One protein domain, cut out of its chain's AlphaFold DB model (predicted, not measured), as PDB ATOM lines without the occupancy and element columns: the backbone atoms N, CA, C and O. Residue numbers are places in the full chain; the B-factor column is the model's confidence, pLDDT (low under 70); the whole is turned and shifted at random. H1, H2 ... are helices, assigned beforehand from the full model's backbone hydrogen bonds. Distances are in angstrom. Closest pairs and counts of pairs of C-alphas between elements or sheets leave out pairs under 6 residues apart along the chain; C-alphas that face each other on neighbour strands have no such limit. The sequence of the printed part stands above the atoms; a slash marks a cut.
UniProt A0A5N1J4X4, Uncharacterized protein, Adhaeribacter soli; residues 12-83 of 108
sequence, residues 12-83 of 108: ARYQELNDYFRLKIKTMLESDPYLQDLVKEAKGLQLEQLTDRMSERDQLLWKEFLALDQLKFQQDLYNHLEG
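What this domain is: This is residues 12 to 83 of the 108 residues of an uncharacterized protein of Adhaeribacter soli (UniProt A0A5N1J4X4). Two long helices, H1 and H4, cross steeply, residues 14 to 21 against 61 to 69; H2 makes a corner with the end of H1, and short H3 lies between H2 and H4. Residues 73 to 83, of which 73 to 81 belong to H4, stand free and stick out as an arm. The printed part has 72 residues, all helix in class, in order H1 H2 H3 H4, with no named strand. It is loose, with a radius of gyration of the C-alphas of 15.0 A, and spans 46 by 27 by 16 A.

How they stand to each other: H1, residues 12 to 31, and H2, residues 33 to 40, touch only at the corner, about perpendicular at 88 degrees; their closest C-alphas, Leu 29 and Leu 35, are 5.7 A apart. H3, residues 47 to 51, is close to but not clearly touching H1, with the closest C-alphas, Ile 25 and Leu 50, 7.7 A apart. H1 touches H4, residues 56 to 81, opposite ways at a steep tilt of 54 degrees; the closest C-alphas, Leu 17 and Phe 65, are 6.1 A apart. H2 and H4 are apart. In H1, H2, H3 and H4 every O i to N i+4 pair is within hydrogen-bond range.

Where its parts are: H1 measures 28.5 A from C-alpha 12 at (169.187, 175.170, 259.823). H4 measures 37.9 A and ends at C-alpha 81 at (170.922, 162.759, 281.279).

The domain as a whole: The farthest C-alphas, Pro 33 and Glu 82, are 47.1 A apart. The printed part has no cut and no long link. Residues 42 to 44 are under pLDDT 70.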
ATOM      1  N   ALA A  12     168.781 174.723 261.152       92.44
ATOM      2  CA  ALA A  12     169.187 175.170 259.823       92.44
ATOM      3  C   ALA A  12     169.996 176.463 259.936       92.44
ATOM      4  O   ALA A  12     171.091 176.562 259.377       92.44
ATOM      5  N   ARG A  13     169.503 177.404 260.749       93.06
ATOM      6  CA  ARG A  13     170.195 178.662 261.028       93.06
ATOM      7  C   ARG A  13     171.517 178.451 261.759       93.06
ATOM      8  O   ARG A  13     172.519 179.065 261.404       93.06
ATOM      9  N   TYR A  14     171.547 177.547 262.739       93.06
ATOM     10  CA  TYR A  14     172.781 177.181 263.433       93.06
ATOM     11  C   TYR A  14     173.837 176.637 262.463       93.06
ATOM     12  O   TYR A  14     175.000 177.036 262.530       93.06
ATOM     13  N   GLN A  15     173.442 175.743 261.550       92.81
ATOM     14  CA  GLN A  15     174.361 175.168 260.569       92.81
ATOM     15  C   GLN A  15     174.883 176.233 259.595       92.81
ATOM     16  O   GLN A  15     176.090 176.292 259.363       92.81
ATOM     17  N   GLU A  16     174.002 177.102 259.091       94.81
ATOM     18  CA  GLU A  16     174.368 178.228 258.222       94.81
ATOM     19  C   GLU A  16     175.414 179.133 258.889       94.81
ATOM     20  O   GLU A  16     176.461 179.415 258.302       94.81
ATOM     21  N   LEU A  17     175.166 179.544 260.137       94.19
ATOM     22  CA  LEU A  17     176.084 180.402 260.887       94.19
ATOM     23  C   LEU A  17     177.405 179.690 261.198       94.19
ATOM     24  O   LEU A  17     178.468 180.293 261.065       94.19
ATOM     25  N   ASN A  18     177.368 178.407 261.563       93.31
ATOM     26  CA  ASN A  18     178.573 177.619 261.815       93.31
ATOM     27  C   ASN A  18     179.465 177.530 260.564       93.31
ATOM     28  O   ASN A  18     180.678 177.724 260.657       93.31
ATOM     29  N   ASP A  19     178.882 177.268 259.395       93.75
ATOM     30  CA  ASP A  19     179.638 177.183 258.143       93.75
ATOM     31  C   ASP A  19     180.160 178.559 257.709       93.75
ATOM     32  O   ASP A  19     181.331 178.689 257.335       93.75
ATOM     33  N   TYR A  20     179.332 179.599 257.854       95.31
ATOM     34  CA  TYR A  20     179.727 180.987 257.629       95.31
ATOM     35  C   TYR A  20     180.944 181.374 258.479       95.31
ATOM     36  O   TYR A  20     181.951 181.849 257.947       95.31
ATOM     37  N   PHE A  21     180.891 181.130 259.792       94.19
ATOM     38  CA  PHE A  21     181.973 181.510 260.692       94.19
ATOM     39  C   PHE A  21     183.230 180.675 260.492       94.19
ATOM     40  O   PHE A  21     184.322 181.233 260.541       94.19
ATOM     41  N   ARG A  22     183.125 179.379 260.179       92.00
ATOM     42  CA  ARG A  22     184.302 178.567 259.822       92.00
ATOM     43  C   ARG A  22     185.058 179.154 258.639       92.00
ATOM     44  O   ARG A  22     186.280 179.295 258.705       92.00
ATOM     45  N   LEU A  23     184.338 179.516 257.576       92.62
ATOM     46  CA  LEU A  23     184.946 180.133 256.403       92.62
ATOM     47  C   LEU A  23     185.528 181.507 256.747       92.62
ATOM     48  O   LEU A  23     186.682 181.776 256.425       92.62
ATOM     49  N   LYS A  24     184.765 182.347 257.454       92.44
ATOM     50  CA  LYS A  24     185.192 183.694 257.850       92.44
ATOM     51  C   LYS A  24     186.469 183.668 258.686       92.44
ATOM     52  O   LYS A  24     187.411 184.385 258.365       92.44
ATOM     53  N   ILE A  25     186.512 182.827 259.720       90.38
ATOM     54  CA  ILE A  25     187.672 182.657 260.603       90.38
ATOM     55  C   ILE A  25     188.878 182.209 259.781       90.38
ATOM     56  O   ILE A  25     189.940 182.813 259.889       90.38
ATOM     57  N   LYS A  26     188.710 181.203 258.913       90.06
ATOM     58  CA  LYS A  26     189.786 180.734 258.035       90.06
ATOM     59  C   LYS A  26     190.331 181.865 257.159       90.06
ATOM     60  O   LYS A  26     191.535 182.096 257.154       90.06
ATOM     61  N   THR A  27     189.454 182.604 256.481       91.00
ATOM     62  CA  THR A  27     189.862 183.742 255.649       91.00
ATOM     63  C   THR A  27     190.586 184.804 256.471       91.00
ATOM     64  O   THR A  27     191.624 185.284 256.038       91.00
ATOM     65  N   MET A  28     190.102 185.133 257.673       89.50
ATOM     66  CA  MET A  28     190.758 186.110 258.550       89.50
ATOM     67  C   MET A  28     192.157 185.661 258.977       89.50
ATOM     68  O   MET A  28     193.079 186.469 258.947       89.50
ATOM     69  N   LEU A  29     192.339 184.383 259.313       87.38
ATOM     70  CA  LEU A  29     193.654 183.824 259.642       87.38
ATOM     71  C   LEU A  29     194.613 183.838 258.440       87.38
ATOM     72  O   LEU A  29     195.821 183.972 258.610       87.38
ATOM     73  N   GLU A  30     194.096 183.721 257.220       88.38
ATOM     74  CA  GLU A  30     194.896 183.772 255.990       88.38
ATOM     75  C   GLU A  30     195.197 185.208 255.533       88.38
ATOM     76  O   GLU A  30     196.228 185.442 254.902       88.38
ATOM     77  N   SER A  31     194.332 186.176 255.853       89.12
ATOM     78  CA  SER A  31     194.432 187.546 255.339       89.12
ATOM     79  C   SER A  31     194.960 188.577 256.335       89.12
ATOM     80  O   SER A  31     195.462 189.607 255.899       89.12
ATOM     81  N   ASP A  32     194.805 188.362 257.646       85.62
ATOM     82  CA  ASP A  32     195.190 189.330 258.681       85.62
ATOM     83  C   ASP A  32     196.602 189.023 259.222       85.62
ATOM     84  O   ASP A  32     196.780 188.035 259.946       85.62
ATOM     85  N   PRO A  33     197.614 189.868 258.928       84.38
ATOM     86  CA  PRO A  33     198.991 189.632 259.360       84.38
ATOM     87  C   PRO A  33     199.142 189.544 260.881       84.38
ATOM     88  O   PRO A  33     199.942 188.760 261.381       84.38
ATOM     89  N   TYR A  34     198.338 190.298 261.635       84.56
ATOM     90  CA  TYR A  34     198.401 190.268 263.095       84.56
ATOM     91  C   TYR A  34     197.903 188.935 263.654       84.56
ATOM     92  O   TYR A  34     198.496 188.397 264.586       84.56
ATOM     93  N   LEU A  35     196.822 188.389 263.087       84.25
ATOM     94  CA  LEU A  35     196.317 187.082 263.511       84.25
ATOM     95  C   LEU A  35     197.313 185.977 263.149       84.25
ATOM     96  O   LEU A  35     197.522 185.061 263.943       84.25
ATOM     97  N   GLN A  36     197.983 186.086 261.998       85.00
ATOM     98  CA  GLN A  36     199.057 185.163 261.629       85.00
ATOM     99  C   GLN A  36     200.219 185.202 262.615       85.00
ATOM    100  O   GLN A  36     200.726 184.148 262.999       85.00
ATOM    101  N   ASP A  37     200.635 186.392 263.033       84.44
ATOM    102  CA  ASP A  37     201.741 186.541 263.971       84.44
ATOM    103  C   ASP A  37     201.367 186.019 265.364       84.44
ATOM    104  O   ASP A  37     202.152 185.286 265.964       84.44
ATOM    105  N   LEU A  38     200.131 186.238 265.829       82.50
ATOM    106  CA  LEU A  38     199.636 185.627 267.070       82.50
ATOM    107  C   LEU A  38     199.626 184.092 267.025       82.50
ATOM    108  O   LEU A  38     199.981 183.443 268.013       82.50
ATOM    109  N   VAL A  39     199.243 183.506 265.888       81.25
ATOM    110  CA  VAL A  39     199.279 182.049 265.693       81.25
ATOM    111  C   VAL A  39     200.723 181.535 265.701       81.25
ATOM    112  O   VAL A  39     201.001 180.520 266.342       81.25
ATOM    113  N   LYS A  40     201.657 182.243 265.051       80.62
ATOM    114  CA  LYS A  40     203.089 181.881 265.017       80.62
ATOM    115  C   LYS A  40     203.766 182.006 266.380       80.62
ATOM    116  O   LYS A  40     204.620 181.187 266.706       80.62
ATOM    117  N   GLU A  41     203.385 183.000 267.176       81.44
ATOM    118  CA  GLU A  41     203.933 183.221 268.518       81.44
ATOM    119  C   GLU A  41     203.462 182.181 269.549       81.44
ATOM    120  O   GLU A  41     203.857 182.259 270.713       81.44
ATOM    121  N   ALA A  42     202.620 181.213 269.155       64.75
ATOM    122  CA  ALA A  42     202.045 180.180 270.022       64.75
ATOM    123  C   ALA A  42     201.355 180.735 271.284       64.75
ATOM    124  O   ALA A  42     201.108 180.000 272.240       64.75
ATOM    125  N   LYS A  43     200.996 182.027 271.284       66.25
ATOM    126  CA  LYS A  43     200.357 182.698 272.425       66.25
ATOM    127  C   LYS A  43     198.907 182.269 272.646       66.25
ATOM    128  O   LYS A  43     198.316 182.651 273.650       66.25
ATOM    129  N   GLY A  44     198.368 181.432 271.762       67.12
ATOM    130  CA  GLY A  44     196.969 181.041 271.773       67.12
ATOM    131  C   GLY A  44     196.116 182.198 271.277       67.12
ATOM    132  O   GLY A  44     196.140 183.299 271.820       67.12
ATOM    133  N   LEU A  45     195.367 181.956 270.208       78.25
ATOM    134  CA  LEU A  45     194.435 182.944 269.700       78.25
ATOM    135  C   LEU A  45     193.199 182.954 270.599       78.25
ATOM    136  O   LEU A  45     192.523 181.929 270.722       78.25
ATOM    137  N   GLN A  46     192.909 184.090 271.232       82.50
ATOM    138  CA  GLN A  46     191.666 184.236 271.979       82.50
ATOM    139  C   GLN A  46     190.517 184.550 271.026       82.50
ATOM    140  O   GLN A  46     190.676 185.252 270.025       82.50
ATOM    141  N   LEU A  47     189.346 184.009 271.339       79.69
ATOM    142  CA  LEU A  47     188.158 184.157 270.510       79.69
ATOM    143  C   LEU A  47     187.682 185.614 270.472       79.69
ATOM    144  O   LEU A  47     187.282 186.078 269.406       79.69
ATOM    145  N   GLU A  48     187.822 186.355 271.581       83.00
ATOM    146  CA  GLU A  48     187.485 187.781 271.638       83.00
ATOM    147  C   GLU A  48     188.328 188.608 270.656       83.00
ATOM    148  O   GLU A  48     187.800 189.433 269.914       83.00
ATOM    149  N   GLN A  49     189.631 188.317 270.567       82.00
ATOM    150  CA  GLN A  49     190.548 189.014 269.656       82.00
ATOM    151  C   GLN A  49     190.144 188.847 268.192       82.00
ATOM    152  O   GLN A  49     190.394 189.725 267.365       82.00
ATOM    153  N   LEU A  50     189.535 187.708 267.862       84.94
ATOM    154  CA  LEU A  50     189.083 187.425 266.515       84.94
ATOM    155  C   LEU A  50     187.717 188.064 266.234       84.94
ATOM    156  O   LEU A  50     187.521 188.598 265.145       84.94
ATOM    157  N   THR A  51     186.802 188.091 267.208       85.88
ATOM    158  CA  THR A  51     185.511 188.784 267.065       85.88
ATOM    159  C   THR A  51     185.656 190.302 266.992       85.88
ATOM    160  O   THR A  51     184.953 190.933 266.204       85.88
ATOM    161  N   ASP A  52     186.607 190.888 267.724       87.88
ATOM    162  CA  ASP A  52     186.881 192.335 267.712       87.88
ATOM    163  C   ASP A  52     187.371 192.826 266.343       87.88
ATOM    164  O   ASP A  52     187.195 193.986 265.973       87.88
ATOM    165  N   ARG A  53     187.974 191.923 265.566       87.00
ATOM    166  CA  ARG A  53     188.443 192.162 264.195       87.00
ATOM    167  C   ARG A  53     187.342 191.983 263.148       87.00
ATOM    168  O   ARG A  53     187.555 192.305 261.980       87.00
ATOM    169  N   MET A  54     186.189 191.435 263.529       89.88
ATOM    170  CA  MET A  54     185.054 191.281 262.625       89.88
ATOM    171  C   MET A  54     184.261 192.585 262.492       89.88
ATOM    172  O   MET A  54     184.306 193.457 263.357       89.88
ATOM    173  N   SER A  55     183.487 192.703 261.411       92.62
ATOM    174  CA  SER A  55     182.566 193.831 261.236       92.62
ATOM    175  C   SER A  55     181.448 193.812 262.287       92.62
ATOM    176  O   SER A  55     181.096 192.748 262.795       92.62
ATOM    177  N   GLU A  56     180.821 194.959 262.569       92.75
ATOM    178  CA  GLU A  56     179.687 195.031 263.510       92.75
ATOM    179  C   GLU A  56     178.557 194.058 263.141       92.75
ATOM    180  O   GLU A  56     177.980 193.397 264.005       92.75
ATOM    181  N   ARG A  57     178.276 193.917 261.839       93.69
ATOM    182  CA  ARG A  57     177.301 192.947 261.328       93.69
ATOM    183  C   ARG A  57     177.679 191.519 261.716       93.69
ATOM    184  O   ARG A  57     176.827 190.763 262.173       93.69
ATOM    185  N   ASP A  58     178.938 191.154 261.529       93.75
ATOM    186  CA  ASP A  58     179.426 189.807 261.823       93.75
ATOM    187  C   ASP A  58     179.432 189.545 263.336       93.75
ATOM    188  O   ASP A  58     179.090 188.447 263.765       93.75
ATOM    189  N   GLN A  59     179.718 190.559 264.158       93.25
ATOM    190  CA  GLN A  59     179.609 190.463 265.618       93.25
ATOM    191  C   GLN A  59     178.161 190.224 266.079       93.25
ATOM    192  O   GLN A  59     177.933 189.479 267.033       93.25
ATOM    193  N   LEU A  60     177.163 190.822 265.415       93.44
ATOM    194  CA  LEU A  60     175.749 190.541 265.698       93.44
ATOM    195  C   LEU A  60     175.375 189.098 265.336       93.44
ATOM    196  O   LEU A  60     174.759 188.409 266.147       93.44
ATOM    197  N   LEU A  61     175.806 188.625 264.164       93.94
ATOM    198  CA  LEU A  61     175.625 187.230 263.751       93.94
ATOM    199  C   LEU A  61     176.344 186.260 264.699       93.94
ATOM    200  O   LEU A  61     175.860 185.159 264.951       93.94
ATOM    201  N   TRP A  62     177.480 186.669 265.266       93.81
ATOM    202  CA  TRP A  62     178.234 185.859 266.218       93.81
ATOM    203  C   TRP A  62     177.464 185.693 267.529       93.81
ATOM    204  O   TRP A  62     177.377 184.592 268.068       93.81
ATOM    205  N   LYS A  63     176.828 186.766 268.016       91.94
ATOM    206  CA  LYS A  63     175.936 186.701 269.186       91.94
ATOM    207  C   LYS A  63     174.740 185.781 268.940       91.94
ATOM    208  O   LYS A  63     174.387 185.006 269.824       91.94
ATOM    209  N   GLU A  64     174.146 185.847 267.747       92.38
ATOM    210  CA  GLU A  64     173.069 184.937 267.335       92.38
ATOM    211  C   GLU A  64     173.545 183.476 267.359       92.38
ATOM    212  O   GLU A  64     172.893 182.614 267.952       92.38
ATOM    213  N   PHE A  65     174.721 183.208 266.788       93.56
ATOM    214  CA  PHE A  65     175.323 181.880 266.778       93.56
ATOM    215  C   PHE A  65     175.569 181.335 268.191       93.56
ATOM    216  O   PHE A  65     175.188 180.201 268.475       93.56
ATOM    217  N   LEU A  66     176.137 182.142 269.095       91.62
ATOM    218  CA  LEU A  66     176.381 181.739 270.485       91.62
ATOM    219  C   LEU A  66     175.087 181.410 271.240       91.62
ATOM    220  O   LEU A  66     175.055 180.451 272.011       91.62
ATOM    221  N   ALA A  67     174.015 182.171 271.007       91.56
ATOM    222  CA  ALA A  67     172.719 181.889 271.614       91.56
ATOM    223  C   ALA A  67     172.160 180.534 271.145       91.56
ATOM    224  O   ALA A  67     171.683 179.744 271.961       91.56
ATOM    225  N   LEU A  68     172.272 180.229 269.849       91.75
ATOM    226  CA  LEU A  68     171.872 178.930 269.304       91.75
ATOM    227  C   LEU A  68     172.765 177.786 269.808       91.75
ATOM    228  O   LEU A  68     172.255 176.715 270.135       91.75
ATOM    229  N   ASP A  69     174.078 177.999 269.918       89.81
ATOM    230  CA  ASP A  69     175.019 176.994 270.431       89.81
ATOM    231  C   ASP A  69     174.730 176.630 271.893       89.81
ATOM    232  O   ASP A  69     174.724 175.453 272.256       89.81
ATOM    233  N   GLN A  70     174.375 177.621 272.716       90.12
ATOM    234  CA  GLN A  70     173.958 177.388 274.097       90.12
ATOM    235  C   GLN A  70     172.701 176.510 274.177       90.12
ATOM    236  O   GLN A  70     172.643 175.594 275.002       90.12
ATOM    237  N   LEU A  71     171.710 176.756 273.316       89.56
ATOM    238  CA  LEU A  71     170.490 175.943 273.256       89.56
ATOM    239  C   LEU A  71     170.793 174.512 272.813       89.56
ATOM    240  O   LEU A  71     170.287 173.560 273.411       89.56
ATOM    241  N   LYS A  72     171.668 174.346 271.815       88.50
ATOM    242  CA  LYS A  72     172.137 173.029 271.374       88.50
ATOM    243  C   LYS A  72     172.825 172.272 272.502       88.50
ATOM    244  O   LYS A  72     172.504 171.114 272.747       88.50
ATOM    245  N   PHE A  73     173.736 172.932 273.213       87.44
ATOM    246  CA  PHE A  73     174.445 172.337 274.339       87.44
ATOM    247  C   PHE A  73     173.484 171.895 275.446       87.44
ATOM    248  O   PHE A  73     173.613 170.791 275.972       87.44
ATOM    249  N   GLN A  74     172.494 172.729 275.779       87.69
ATOM    250  CA  GLN A  74     171.452 172.365 276.737       87.69
ATOM    251  C   GLN A  74     170.679 171.129 276.267       87.69
ATOM    252  O   GLN A  74     170.517 170.191 277.043       87.69
ATOM    253  N   GLN A  75     170.256 171.092 275.002       85.38
ATOM    254  CA  GLN A  75     169.562 169.943 274.417       85.38
ATOM    255  C   GLN A  75     170.411 168.664 274.489       85.38
ATOM    256  O   GLN A  75     169.910 167.615 274.893       85.38
ATOM    257  N   ASP A  76     171.694 168.750 274.139       84.00
ATOM    258  CA  ASP A  76     172.630 167.624 274.187       84.00
ATOM    259  C   ASP A  76     172.851 167.127 275.627       84.00
ATOM    260  O   ASP A  76     172.901 165.917 275.865       84.00
ATOM    261  N   LEU A  77     172.896 168.040 276.602       84.56
ATOM    262  CA  LEU A  77     172.986 167.704 278.022       84.56
ATOM    263  C   LEU A  77     171.721 166.998 278.529       84.56
ATOM    264  O   LEU A  77     171.833 165.975 279.205       84.56
ATOM    265  N   TYR A  78     170.530 167.504 278.193       84.12
ATOM    266  CA  TYR A  78     169.267 166.851 278.554       84.12
ATOM    267  C   TYR A  78     169.181 165.445 277.966       84.12
ATOM    268  O   TYR A  78     168.904 164.492 278.692       84.12
ATOM    269  N   ASN A  79     169.504 165.307 276.678       82.25
ATOM    270  CA  ASN A  79     169.564 164.017 276.000       82.25
ATOM    271  C   ASN A  79     170.484 163.050 276.771       82.25
ATOM    272  O   ASN A  79     170.066 161.951 277.146       82.25
ATOM    273  N   HIS A  80     171.703 163.492 277.095       79.56
ATOM    274  CA  HIS A  80     172.670 162.687 277.836       79.56
ATOM    275  C   HIS A  80     172.150 162.217 279.204       79.56
ATOM    276  O   HIS A  80     172.318 161.042 279.538       79.56
ATOM    277  N   LEU A  81     171.496 163.095 279.970       82.88
ATOM    278  CA  LEU A  81     170.922 162.759 281.279       82.88
ATOM    279  C   LEU A  81     169.768 161.751 281.181       82.88
ATOM    280  O   LEU A  81     169.619 160.904 282.059       82.88
ATOM    281  N   GLU A  82     168.982 161.794 280.103       83.19
ATOM    282  CA  GLU A  82     167.909 160.827 279.840       83.19
ATOM    283  C   GLU A  82     168.414 159.483 279.283       83.19
ATOM    284  O   GLU A  82     167.617 158.584 278.999       83.19
ATOM    285  N   GLY A  83     169.729 159.332 279.084       72.50
ATOM    286  CA  GLY A  83     170.316 158.159 278.434       72.50
ATOM    287  C   GLY A  83     169.969 158.057 276.943       72.50
ATOM    288  O   GLY A  83     170.092 156.983 276.352       72.50
TER     289      GLY A  83